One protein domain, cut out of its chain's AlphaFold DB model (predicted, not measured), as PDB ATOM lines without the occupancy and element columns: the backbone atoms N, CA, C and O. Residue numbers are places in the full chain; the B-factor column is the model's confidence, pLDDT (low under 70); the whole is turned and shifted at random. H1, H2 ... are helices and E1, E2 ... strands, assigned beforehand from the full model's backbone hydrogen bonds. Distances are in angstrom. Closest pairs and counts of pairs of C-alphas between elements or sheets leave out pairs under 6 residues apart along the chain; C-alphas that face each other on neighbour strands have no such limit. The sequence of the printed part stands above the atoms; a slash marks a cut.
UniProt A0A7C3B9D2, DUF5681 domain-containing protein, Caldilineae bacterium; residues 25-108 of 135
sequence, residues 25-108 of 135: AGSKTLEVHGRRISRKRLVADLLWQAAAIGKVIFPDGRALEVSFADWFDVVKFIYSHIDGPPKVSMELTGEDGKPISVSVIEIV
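AT A GLANCE: This is residues 25 to 108 of the 135 residues of the protein "DUF5681 domain-containing protein" of Caldilineae bacterium (UniProt A0A7C3B9D2). The picture is a small head with a long, thin tail: in the head, helix H1 has the hairpin E1-E2 at its first end and the hairpin E3-E4 packed beside its residues 45 to 53, and helix H2 is set steeply to H1. Beyond the head the chain sticks out in residues 79 to 91, 93 to 99 and 101 to 108, and this tail makes the length. The printed part has 84 residues with two named helices and four named strands, in the order E1, E2, H1, E3, E4, H2, and its class is mixed, helices and strands. Each of the two sheets is one antiparallel pair, E1 - E2 and E3 - E4. The whole is extended, with a radius of gyration of the C-alphas of 23.6 A and spans of 71 by 36 by 15 A.

HOW THE PARTS SIT: Look first at E1, residues 29 to 32, and E2, residues 35 to 38: this antiparallel hairpin has its directions at 141 degrees, and N 30 and O 37 are 2.8 A apart, within hydrogen-bond range. H1, residues 39 to 53, follows E2 over a tight link, and the closest C-alphas of E1 and H1, those of Thr 29 and Arg 39, are 5.9 A apart. Farther along H1 you meet E3, residues 55 to 57; their closest C-alphas, Ala 50 and Val 56, are 5.4 A apart. E3 forms an antiparallel hairpin with E4, residues 63 to 65, at 170 degrees, with N 56 and O 64 at 2.8 A, within hydrogen-bond range. H1 and E4 are only just apart, their closest C-alphas being 8.1 A from each other. H2, residues 68 to 82, touches H1 with its residues 71 to 75 alone, against residues 47 to 51 of H1; the closest C-alphas are those of Ala 51 and Val 75, 5.6 A. The two helices stand at a steep tilt of 58 degrees and run opposite ways. In both H1 and H2, every O i to N i+4 pair is within hydrogen-bond range. E1 and E3 are apart.

IN THESE COORDINATES: Find C-alpha 29 at (14.344, -4.850, 20.395), where E1 begins; E1 spans 9.5 A and E2 10.0 A. From C-alpha 39 at (15.862, -2.256, 15.331), H1 runs 20.9 A to C-alpha 53. E3 and E4 each span 6.7 A. H2 runs 21.2 A and ends with C-alpha 82 at (8.326, -2.059, -3.069).

THE WHOLE: The two C-alphas farthest apart, those of Gly 61 and Val 108, are 73.5 A apart. The printed part has no cut, and the five links between named elements are tight. Residues 83 to 108 hold no named element, and residues 88 to 108 have pLDDT under 70, against a mean of 86.0 for the printed part.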
ATOM      1  N   ALA A  25      21.108  -8.816  14.491       94.75
ATOM      2  CA  ALA A  25      21.210  -7.500  15.114       94.75
ATOM      3  C   ALA A  25      19.923  -6.682  14.934       94.75
ATOM      4  O   ALA A  25      19.401  -6.156  15.915       94.75
ATOM      5  N   GLY A  26      19.374  -6.633  13.719       94.06
ATOM      6  CA  GLY A  26      18.136  -5.925  13.388       94.06
ATOM      7  C   GLY A  26      16.895  -6.502  14.073       94.06
ATOM      8  O   GLY A  26      15.928  -5.780  14.313       94.06
ATOM      9  N   SER A  27      16.922  -7.785  14.439       95.81
ATOM     10  CA  SER A  27      15.819  -8.441  15.153       95.81
ATOM     11  C   SER A  27      15.781  -8.120  16.651       95.81
ATOM     12  O   SER A  27      14.758  -8.354  17.291       95.81
ATOM     13  N   LYS A  28      16.856  -7.563  17.227       97.44
ATOM     14  CA  LYS A  28      16.858  -7.131  18.633       97.44
ATOM     15  C   LYS A  28      15.889  -5.967  18.838       97.44
ATOM     16  O   LYS A  28      15.776  -5.086  17.985       97.44
ATOM     17  N   THR A  29      15.224  -5.949  19.989       96.75
ATOM     18  CA  THR A  29      14.344  -4.850  20.395       96.75
ATOM     19  C   THR A  29      15.112  -3.777  21.150       96.75
ATOM     20  O   THR A  29      16.020  -4.097  21.915       96.75
ATOM     21  N   LEU A  30      14.710  -2.528  20.966       95.00
ATOM     22  CA  LEU A  30      15.045  -1.410  21.835       95.00
ATOM     23  C   LEU A  30      13.757  -0.807  22.403       95.00
ATOM     24  O   LEU A  30      12.678  -1.021  21.847       95.00
ATOM     25  N   GLU A  31      13.874  -0.078  23.501       95.50
ATOM     26  CA  GLU A  31      12.773   0.697  24.060       95.50
ATOM     27  C   GLU A  31      12.884   2.145  23.580       95.50
ATOM     28  O   GLU A  31      13.931   2.771  23.718       95.50
ATOM     29  N   VAL A  32      11.822   2.648  22.954       93.00
ATOM     30  CA  VAL A  32      11.720   4.011  22.422       93.00
ATOM     31  C   VAL A  32      10.399   4.576  22.914       93.00
ATOM     32  O   VAL A  32       9.347   4.012  22.614       93.00
ATOM     33  N   HIS A  33      10.451   5.650  23.704       90.56
ATOM     34  CA  HIS A  33       9.267   6.294  24.292       90.56
ATOM     35  C   HIS A  33       8.322   5.301  25.007       90.56
ATOM     36  O   HIS A  33       7.112   5.306  24.788       90.56
ATOM     37  N   GLY A  34       8.883   4.391  25.814       93.75
ATOM     38  CA  GLY A  34       8.117   3.387  26.568       93.75
ATOM     39  C   GLY A  34       7.530   2.249  25.722       93.75
ATOM     40  O   GLY A  34       6.739   1.449  26.218       93.75
ATOM     41  N   ARG A  35       7.880   2.157  24.431       95.31
ATOM     42  CA  ARG A  35       7.452   1.069  23.540       95.31
ATOM     43  C   ARG A  35       8.641   0.241  23.087       95.31
ATOM     44  O   ARG A  35       9.679   0.771  22.700       95.31
ATOM     45  N   ARG A  36       8.470  -1.082  23.067       97.25
ATOM     46  CA  ARG A  36       9.472  -2.007  22.528       97.25
ATOM     47  C   ARG A  36       9.327  -2.121  21.013       97.25
ATOM     48  O   ARG A  36       8.296  -2.558  20.512       97.25
ATOM     49  N   ILE A  37      10.387  -1.781  20.291       97.12
ATOM     50  CA  ILE A  37      10.436  -1.761  18.825       97.12
ATOM     51  C   ILE A  37      11.684  -2.517  18.355       97.12
ATOM     52  O   ILE A  37      12.767  -2.372  18.916       97.12
ATOM     53  N   SER A  38      11.554  -3.359  17.324       97.44
ATOM     54  CA  SER A  38      12.720  -4.017  16.713       97.44
ATOM     55  C   SER A  38      13.592  -3.005  15.969       97.44
ATOM     56  O   SER A  38      13.059  -2.137  15.278       97.44
ATOM     57  N   ARG A  39      14.918  -3.158  16.014       97.19
ATOM     58  CA  ARG A  39      15.862  -2.256  15.331       97.19
ATOM     59  C   ARG A  39      15.614  -2.151  13.825       97.19
ATOM     60  O   ARG A  39      15.699  -1.062  13.280       97.19
ATOM     61  N   LYS A  40      15.248  -3.248  13.157       96.50
ATOM     62  CA  LYS A  40      14.899  -3.235  11.725       96.50
ATOM     63  C   LYS A  40      13.677  -2.364  11.420       96.50
ATOM     64  O   LYS A  40      13.663  -1.676  10.411       96.50
ATOM     65  N   ARG A  41      12.680  -2.366  12.315       96.69
ATOM     66  CA  ARG A  41      11.497  -1.505  12.196       96.69
ATOM     67  C   ARG A  41      11.868  -0.045  12.416       96.69
ATOM     68  O   ARG A  41      11.450   0.785  11.631       96.69
ATOM     69  N   LEU A  42      12.723   0.240  13.401       97.06
ATOM     70  CA  LEU A  42      13.225   1.597  13.610       97.06
ATOM     71  C   LEU A  42      13.935   2.123  12.362       97.06
ATOM     72  O   LEU A  42      13.649   3.225  11.926       97.06
ATOM     73  N   VAL A  43      14.830   1.333  11.768       96.81
ATOM     74  CA  VAL A  43      15.523   1.735  10.536       96.81
ATOM     75  C   VAL A  43      14.530   1.997   9.401       96.81
ATOM     76  O   VAL A  43      14.670   3.000   8.710       96.81
ATOM     77  N   ALA A  44      13.512   1.147   9.238       96.81
ATOM     78  CA  ALA A  44      12.461   1.369   8.246       96.81
ATOM     79  C   ALA A  44      11.695   2.681   8.500       96.81
ATOM     80  O   ALA A  44      11.524   3.465   7.573       96.81
ATOM     81  N   ASP A  45      11.315   2.959   9.750       96.81
ATOM     82  CA  ASP A  45      10.613   4.192  10.127       96.81
ATOM     83  C   ASP A  45      11.482   5.442   9.878       96.81
ATOM     84  O   ASP A  45      10.971   6.468   9.432       96.81
ATOM     85  N   LEU A  46      12.797   5.372  10.131       97.44
ATOM     86  CA  LEU A  46      13.731   6.478   9.872       97.44
ATOM     87  C   LEU A  46      13.937   6.716   8.369       97.44
ATOM     88  O   LEU A  46      13.959   7.867   7.939       97.44
ATOM     89  N   LEU A  47      14.055   5.653   7.565       97.69
ATOM     90  CA  LEU A  47      14.126   5.768   6.101       97.69
ATOM     91  C   LEU A  47      12.843   6.379   5.531       97.69
ATOM     92  O   LEU A  47      12.904   7.224   4.642       97.69
ATOM     93  N   TRP A  48      11.686   5.994   6.073       97.69
ATOM     94  CA  TRP A  48      10.407   6.545   5.638       97.69
ATOM     95  C   TRP A  48      10.267   8.027   5.991       97.69
ATOM     96  O   TRP A  48       9.805   8.812   5.168       97.69
ATOM     97  N   GLN A  49      10.719   8.432   7.183       97.75
ATOM     98  CA  GLN A  49      10.805   9.846   7.559       97.75
ATOM     99  C   GLN A  49      11.729  10.622   6.613       97.75
ATOM    100  O   GLN A  49      11.316  11.644   6.068       97.75
ATOM    101  N   ALA A  50      12.934  10.107   6.344       98.06
ATOM    102  CA  ALA A  50      13.858  10.726   5.397       98.06
ATOM    103  C   ALA A  50      13.188  10.962   4.035       98.06
ATOM    104  O   ALA A  50      13.222  12.081   3.535       98.06
ATOM    105  N   ALA A  51      12.521   9.949   3.476       97.69
ATOM    106  CA  ALA A  51      11.851  10.048   2.181       97.69
ATOM    107  C   ALA A  51      10.660  11.019   2.179       97.69
ATOM    108  O   ALA A  51      10.494  11.783   1.230       97.69
ATOM    109  N   ALA A  52       9.826  10.991   3.222       97.69
ATOM    110  CA  ALA A  52       8.573  11.740   3.255       97.69
ATOM    111  C   ALA A  52       8.758  13.229   3.578       97.69
ATOM    112  O   ALA A  52       8.039  14.060   3.029       97.69
ATOM    113  N   ILE A  53       9.685  13.564   4.482       97.19
ATOM    114  CA  ILE A  53       9.838  14.932   5.011       97.19
ATOM    115  C   ILE A  53      11.245  15.517   4.835       97.19
ATOM    116  O   ILE A  53      11.467  16.656   5.229       97.19
ATOM    117  N   GLY A  54      12.211  14.764   4.293       97.31
ATOM    118  CA  GLY A  54      13.595  15.236   4.130       97.31
ATOM    119  C   GLY A  54      14.364  15.386   5.449       97.31
ATOM    120  O   GLY A  54      15.421  16.011   5.493       97.31
ATOM    121  N   LYS A  55      13.844  14.823   6.546       97.81
ATOM    122  CA  LYS A  55      14.413  14.933   7.892       97.81
ATOM    123  C   LYS A  55      14.248  13.629   8.659       97.81
ATOM    124  O   LYS A  55      13.230  12.953   8.548       97.81
ATOM    125  N   VAL A  56      15.237  13.309   9.484       97.94
ATOM    126  CA  VAL A  56      15.226  12.161  10.391       97.94
ATOM    127  C   VAL A  56      15.316  12.656  11.827       97.94
ATOM    128  O   VAL A  56      16.213  13.432  12.157       97.94
ATOM    129  N   ILE A  57      14.401  12.201  12.684       97.38
ATOM    130  CA  ILE A  57      14.448  12.449  14.129       97.38
ATOM    131  C   ILE A  57      14.781  11.131  14.825       97.38
ATOM    132  O   ILE A  57      14.042  10.151  14.737       97.38
ATOM    133  N   PHE A  58      15.923  11.097  15.501       96.69
ATOM    134  CA  PHE A  58      16.401   9.922  16.214       96.69
ATOM    135  C   PHE A  58      15.732   9.796  17.593       96.69
ATOM    136  O   PHE A  58      15.310  10.799  18.171       96.69
ATOM    137  N   PRO A  59      15.676   8.581  18.176       95.62
ATOM    138  CA  PRO A  59      15.104   8.367  19.512       95.62
ATOM    139  C   PRO A  59      15.764   9.169  20.641       95.62
ATOM    140  O   PRO A  59      15.148   9.382  21.679       95.62
ATOM    141  N   ASP A  60      17.015   9.594  20.453       95.12
ATOM    142  CA  ASP A  60      17.758  10.441  21.393       95.12
ATOM    143  C   ASP A  60      17.470  11.945  21.212       95.12
ATOM    144  O   ASP A  60      18.095  12.779  21.862       95.12
ATOM    145  N   GLY A  61      16.531  12.299  20.329       95.38
ATOM    146  CA  GLY A  61      16.133  13.674  20.035       95.38
ATOM    147  C   GLY A  61      17.023  14.382  19.016       95.38
ATOM    148  O   GLY A  61      16.696  15.498  18.607       95.38
ATOM    149  N   ARG A  62      18.120  13.763  18.555       97.38
ATOM    150  CA  ARG A  62      18.927  14.349  17.480       97.38
ATOM    151  C   ARG A  62      18.119  14.411  16.193       97.38
ATOM    152  O   ARG A  62      17.336  13.515  15.883       97.38
ATOM    153  N   ALA A  63      18.356  15.461  15.423       97.62
ATOM    154  CA  ALA A  63      17.759  15.648  14.116       97.62
ATOM    155  C   ALA A  63      18.846  15.697  13.044       97.62
ATOM    156  O   ALA A  63      19.894  16.305  13.250       97.62
ATOM    157  N   LEU A  64      18.571  15.072  11.906       97.81
ATOM    158  CA  LEU A  64      19.395  15.140  10.707       97.81
ATOM    159  C   LEU A  64      18.524  15.610   9.547       97.81
ATOM    160  O   LEU A  64      17.506  14.987   9.247       97.81
ATOM    161  N   GLU A  65      18.925  16.705   8.917       98.19
ATOM    162  CA  GLU A  65      18.370  17.131   7.636       98.19
ATOM    163  C   GLU A  65      19.077  16.370   6.514       98.19
ATOM    164  O   GLU A  65      20.295  16.184   6.550       98.19
ATOM    165  N   VAL A  66      18.300  15.864   5.563       97.88
ATOM    166  CA  VAL A  66      18.793  14.996   4.495       97.88
ATOM    167  C   VAL A  66      19.090  15.860   3.276       97.88
ATOM    168  O   VAL A  66      18.238  16.629   2.835       97.88
ATOM    169  N   SER A  67      20.297  15.740   2.718       98.19
ATOM    170  CA  SER A  67      20.633  16.439   1.477       98.19
ATOM    171  C   SER A  67      19.751  15.944   0.325       98.19
ATOM    172  O   SER A  67      19.258  14.818   0.353       98.19
ATOM    173  N   PHE A  68      19.573  16.746  -0.726       97.00
ATOM    174  CA  PHE A  68      18.770  16.323  -1.879       97.00
ATOM    175  C   PHE A  68      19.285  15.021  -2.524       97.00
ATOM    176  O   PHE A  68      18.485  14.168  -2.909       97.00
ATOM    177  N   ALA A  69      20.609  14.851  -2.615       97.69
ATOM    178  CA  ALA A  69      21.217  13.646  -3.176       97.69
ATOM    179  C   ALA A  69      20.901  12.407  -2.322       97.69
ATOM    180  O   ALA A  69      20.388  11.418  -2.846       97.69
ATOM    181  N   ASP A  70      21.110  12.499  -1.006       97.50
ATOM    182  CA  ASP A  70      20.813  11.401  -0.079       97.50
ATOM    183  C   ASP A  70      19.312  11.088  -0.047       97.50
ATOM    184  O   ASP A  70      18.908   9.926  -0.023       97.50
ATOM    185  N   TRP A  71      18.469  12.124  -0.085       97.88
ATOM    186  CA  TRP A  71      17.017  11.982  -0.135       97.88
ATOM    187  C   TRP A  71      16.592  11.197  -1.377       97.88
ATOM    188  O   TRP A  71      15.821  10.241  -1.276       97.88
ATOM    189  N   PHE A  72      17.137  11.554  -2.540       97.44
ATOM    190  CA  PHE A  72      16.815  10.886  -3.796       97.44
ATOM    191  C   PHE A  72      17.254   9.416  -3.796       97.44
ATOM    192  O   PHE A  72      16.519   8.552  -4.284       97.44
ATOM    193  N   ASP A  73      18.407   9.103  -3.203       97.50
ATOM    194  CA  ASP A  73      18.883   7.727  -3.061       97.50
ATOM    195  C   ASP A  73      18.020   6.904  -2.097       97.50
ATOM    196  O   ASP A  73      17.706   5.748  -2.392       97.50
ATOM    197  N   VAL A  74      17.551   7.498  -0.994       97.31
ATOM    198  CA  VAL A  74      16.585   6.851  -0.091       97.31
ATOM    199  C   VAL A  74      15.275   6.549  -0.823       97.31
ATOM    200  O   VAL A  74      14.758   5.435  -0.715       97.31
ATOM    201  N   VAL A  75      14.750   7.500  -1.601       96.12
ATOM    202  CA  VAL A  75      13.518   7.314  -2.384       96.12
ATOM    203  C   VAL A  75      13.684   6.173  -3.388       96.12
ATOM    204  O   VAL A  75      12.869   5.248  -3.404       96.12
ATOM    205  N   LYS A  76      14.767   6.170  -4.175       94.88
ATOM    206  CA  LYS A  76      15.080   5.067  -5.101       94.88
ATOM    207  C   LYS A  76      15.183   3.728  -4.384       94.88
ATOM    208  O   LYS A  76      14.642   2.731  -4.861       94.88
ATOM    209  N   PHE A  77      15.882   3.698  -3.249       95.06
ATOM    210  CA  PHE A  77      16.045   2.491  -2.452       95.06
ATOM    211  C   PHE A  77      14.685   1.927  -2.035       95.06
ATOM    212  O   PHE A  77      14.436   0.739  -2.241       95.06
ATOM    213  N   ILE A  78      13.787   2.770  -1.524       94.50
ATOM    214  CA  ILE A  78      12.436   2.360  -1.130       94.50
ATOM    215  C   ILE A  78      11.658   1.803  -2.330       94.50
ATOM    216  O   ILE A  78      11.177   0.671  -2.257       94.50
ATOM    217  N   TYR A  79      11.596   2.530  -3.451       91.44
ATOM    218  CA  TYR A  79      10.867   2.074  -4.642       91.44
ATOM    219  C   TYR A  79      11.408   0.751  -5.195       91.44
ATOM    220  O   TYR A  79      10.629  -0.144  -5.512       91.44
ATOM    221  N   SER A  80      12.732   0.560  -5.204       92.50
ATOM    222  CA  SER A  80      13.347  -0.694  -5.672       92.50
ATOM    223  C   SER A  80      12.955  -1.929  -4.850       92.50
ATOM    224  O   SER A  80      13.027  -3.052  -5.351       92.50
ATOM    225  N   HIS A  81      12.535  -1.738  -3.594       89.69
ATOM    226  CA  HIS A  81      12.098  -2.822  -2.713       89.69
ATOM    227  C   HIS A  81      10.578  -3.016  -2.705       89.69
ATOM    228  O   HIS A  81      10.131  -4.125  -2.418       89.69
ATOM    229  N   ILE A  82       9.794  -1.973  -2.998       88.25
ATOM    230  CA  ILE A  82       8.326  -2.059  -3.069       88.25
ATOM    231  C   ILE A  82       7.887  -2.651  -4.406       88.25
ATOM    232  O   ILE A  82       7.144  -3.631  -4.419       88.25
ATOM    233  N   ASP A  83       8.381  -2.099  -5.513       79.25
ATOM    234  CA  ASP A  83       7.978  -2.533  -6.857       79.25
ATOM    235  C   ASP A  83       8.737  -3.791  -7.306       79.25
ATOM    236  O   ASP A  83       8.316  -4.506  -8.218       79.25
ATOM    237  N   GLY A  84       9.837  -4.100  -6.614       73.38
ATOM    238  CA  GLY A  84      10.751  -5.171  -6.972       73.38
ATOM    239  C   GLY A  84      11.582  -4.835  -8.215       73.38
ATOM    240  O   GLY A  84      11.406  -3.791  -8.848       73.38
ATOM    241  N   PRO A  85      12.540  -5.703  -8.583       72.00
ATOM    242  CA  PRO A  85      13.264  -5.535  -9.833       72.00
ATOM    243  C   PRO A  85      12.272  -5.576 -11.008       72.00
ATOM    244  O   PRO A  85      11.310  -6.354 -10.952       72.00
ATOM    245  N   PRO A  86      12.506  -4.803 -12.086       71.56
ATOM    246  CA  PRO A  86      11.724  -4.925 -13.308       71.56
ATOM    247  C   PRO A  86      11.604  -6.398 -13.693       71.56
ATOM    248  O   PRO A  86      12.603  -7.123 -13.690       71.56
ATOM    249  N   LYS A  87      10.385  -6.859 -13.993       72.81
ATOM    250  CA  LYS A  87      10.176  -8.223 -14.482       72.81
ATOM    251  C   LYS A  87      10.895  -8.347 -15.823       72.81
ATOM    252  O   LYS A  87      10.373  -7.923 -16.846       72.81
ATOM    253  N   VAL A  88      12.105  -8.897 -15.810       65.69
ATOM    254  CA  VAL A  88      12.826  -9.238 -17.034       65.69
ATOM    255  C   VAL A  88      12.146 -10.475 -17.608       65.69
ATOM    256  O   VAL A  88      12.421 -11.599 -17.191       65.69
ATOM    257  N   SER A  89      11.206 -10.282 -18.530       64.31
ATOM    258  CA  SER A  89      10.747 -11.364 -19.392       64.31
ATOM    259  C   SER A  89      11.829 -11.601 -20.443       64.31
ATOM    260  O   SER A  89      11.971 -10.816 -21.376       64.31
ATOM    261  N   MET A  90      12.622 -12.660 -20.279       60.28
ATOM    262  CA  MET A  90      13.390 -13.190 -21.404       60.28
ATOM    263  C   MET A  90      12.393 -13.885 -22.331       60.28
ATOM    264  O   MET A  90      11.859 -14.938 -21.982       60.28
ATOM    265  N   GLU A  91      12.113 -13.290 -23.488       59.41
ATOM    266  CA  GLU A  91      11.503 -14.037 -24.582       59.41
ATOM    267  C   GLU A  91      12.516 -15.089 -25.040       59.41
ATOM    268  O   GLU A  91      13.576 -14.770 -25.574       59.41
ATOM    269  N   LEU A  92      12.215 -16.358 -24.770       56.81
ATOM    270  CA  LEU A  92      12.951 -17.487 -25.326       56.81
ATOM    271  C   LEU A  92      12.457 -17.710 -26.759       56.81
ATOM    272  O   LEU A  92      11.678 -18.623 -27.025       56.81
ATOM    273  N   THR A  93      12.857 -16.837 -27.677       59.12
ATOM    274  CA  THR A  93      12.688 -17.066 -29.113       59.12
ATOM    275  C   THR A  93      13.816 -17.967 -29.610       59.12
ATOM    276  O   THR A  93      14.983 -17.770 -29.269       59.12
ATOM    277  N   GLY A  94      13.469 -19.003 -30.380       62.59
ATOM    278  CA  GLY A  94      14.458 -19.798 -31.104       62.59
ATOM    279  C   GLY A  94      15.148 -18.964 -32.186       62.59
ATOM    280  O   GLY A  94      14.733 -17.838 -32.473       62.59
ATOM    281  N   GLU A  95      16.185 -19.524 -32.806       56.91
ATOM    282  CA  GLU A  95      16.794 -18.953 -34.013       56.91
ATOM    283  C   GLU A  95      15.664 -18.654 -35.028       56.91
ATOM    284  O   GLU A  95      14.824 -19.513 -35.311       56.91
ATOM    285  N   ASP A  96      15.562 -17.397 -35.469       66.88
ATOM    286  CA  ASP A  96      14.503 -16.849 -36.339       66.88
ATOM    287  C   ASP A  96      13.107 -16.600 -35.720       66.88
ATOM    288  O   ASP A  96      12.119 -16.510 -36.452       66.88
ATOM    289  N   GLY A  97      12.967 -16.492 -34.394       64.81
ATOM    290  CA  GLY A  97      11.666 -16.183 -33.768       64.81
ATOM    291  C   GLY A  97      10.673 -17.352 -33.776       64.81
ATOM    292  O   GLY A  97       9.487 -17.177 -33.491       64.81
ATOM    293  N   LYS A  98      11.151 -18.558 -34.096       68.50
ATOM    294  CA  LYS A  98      10.351 -19.785 -34.097       68.50
ATOM    295  C   LYS A  98      10.218 -20.352 -32.674       68.50
ATOM    296  O   LYS A  98      11.120 -20.164 -31.852       68.50
ATOM    297  N   PRO A  99       9.116 -21.061 -32.365       65.81
ATOM    298  CA  PRO A  99       8.963 -21.763 -31.095       65.81
ATOM    299  C   PRO A  99      10.094 -22.773 -30.873       65.81
ATOM    300  O   PRO A  99      10.501 -23.474 -31.799       65.81
ATOM    301  N   ILE A 100      10.572 -22.884 -29.634       65.44
ATOM    302  CA  ILE A 100      11.544 -23.914 -29.255       65.44
ATOM    303  C   ILE A 100      10.818 -25.264 -29.180       65.44
ATOM    304  O   ILE A 100       9.950 -25.466 -28.331       65.44
ATOM    305  N   SER A 101      11.196 -26.204 -30.046       58.31
ATOM    306  CA  SER A 101      10.691 -27.580 -30.014       58.31
ATOM    307  C   SER A 101      11.371 -28.376 -28.899       58.31
ATOM    308  O   SER A 101      12.507 -28.828 -29.045       58.31
ATOM    309  N   VAL A 102      10.673 -28.582 -27.783       67.06
ATOM    310  CA  VAL A 102      11.123 -29.492 -26.721       67.06
ATOM    311  C   VAL A 102      10.735 -30.918 -27.108       67.06
ATOM    312  O   VAL A 102       9.566 -31.285 -27.056       67.06
ATOM    313  N   SER A 103      11.718 -31.730 -27.498       59.88
ATOM    314  CA  SER A 103      11.518 -33.169 -27.700       59.88
ATOM    315  C   SER A 103      11.812 -33.896 -26.391       59.88
ATOM    316  O   SER A 103      12.955 -33.917 -25.933       59.88
ATOM    317  N   VAL A 104      10.784 -34.475 -25.771       59.19
ATOM    318  CA  VAL A 104      10.954 -35.358 -24.612       59.19
ATOM    319  C   VAL A 104      11.483 -36.695 -25.124       59.19
ATOM    320  O   VAL A 104      10.769 -37.431 -25.797       59.19
ATOM    321  N   ILE A 105      12.746 -37.003 -24.831       58.62
ATOM    322  CA  ILE A 105      13.307 -38.335 -25.073       58.62
ATOM    323  C   ILE A 105      12.967 -39.184 -23.848       58.62
ATOM    324  O   ILE A 105      13.637 -39.098 -22.817       58.62
ATOM    325  N   GLU A 106      11.916 -39.995 -23.946       51.16
ATOM    326  CA  GLU A 106      11.689 -41.070 -22.983       51.16
ATOM    327  C   GLU A 106      12.756 -42.146 -23.194       51.16
ATOM    328  O   GLU A 106      12.735 -42.906 -24.162       51.16
ATOM    329  N   ILE A 107      13.722 -42.216 -22.279       55.38
ATOM    330  CA  ILE A 107      14.636 -43.354 -22.216       55.38
ATOM    331  C   ILE A 107      13.867 -44.505 -21.562       55.38
ATOM    332  O   ILE A 107      13.913 -44.683 -20.342       55.38
ATOM    333  N   VAL A 108      13.153 -45.289 -22.369       51.19
ATOM    334  CA  VAL A 108      12.601 -46.576 -21.936       51.19
ATOM    335  C   VAL A 108      13.779 -47.531 -21.742       51.19
ATOM    336  O   VAL A 108      14.386 -48.007 -22.700       51.19
TER     337      VAL A 108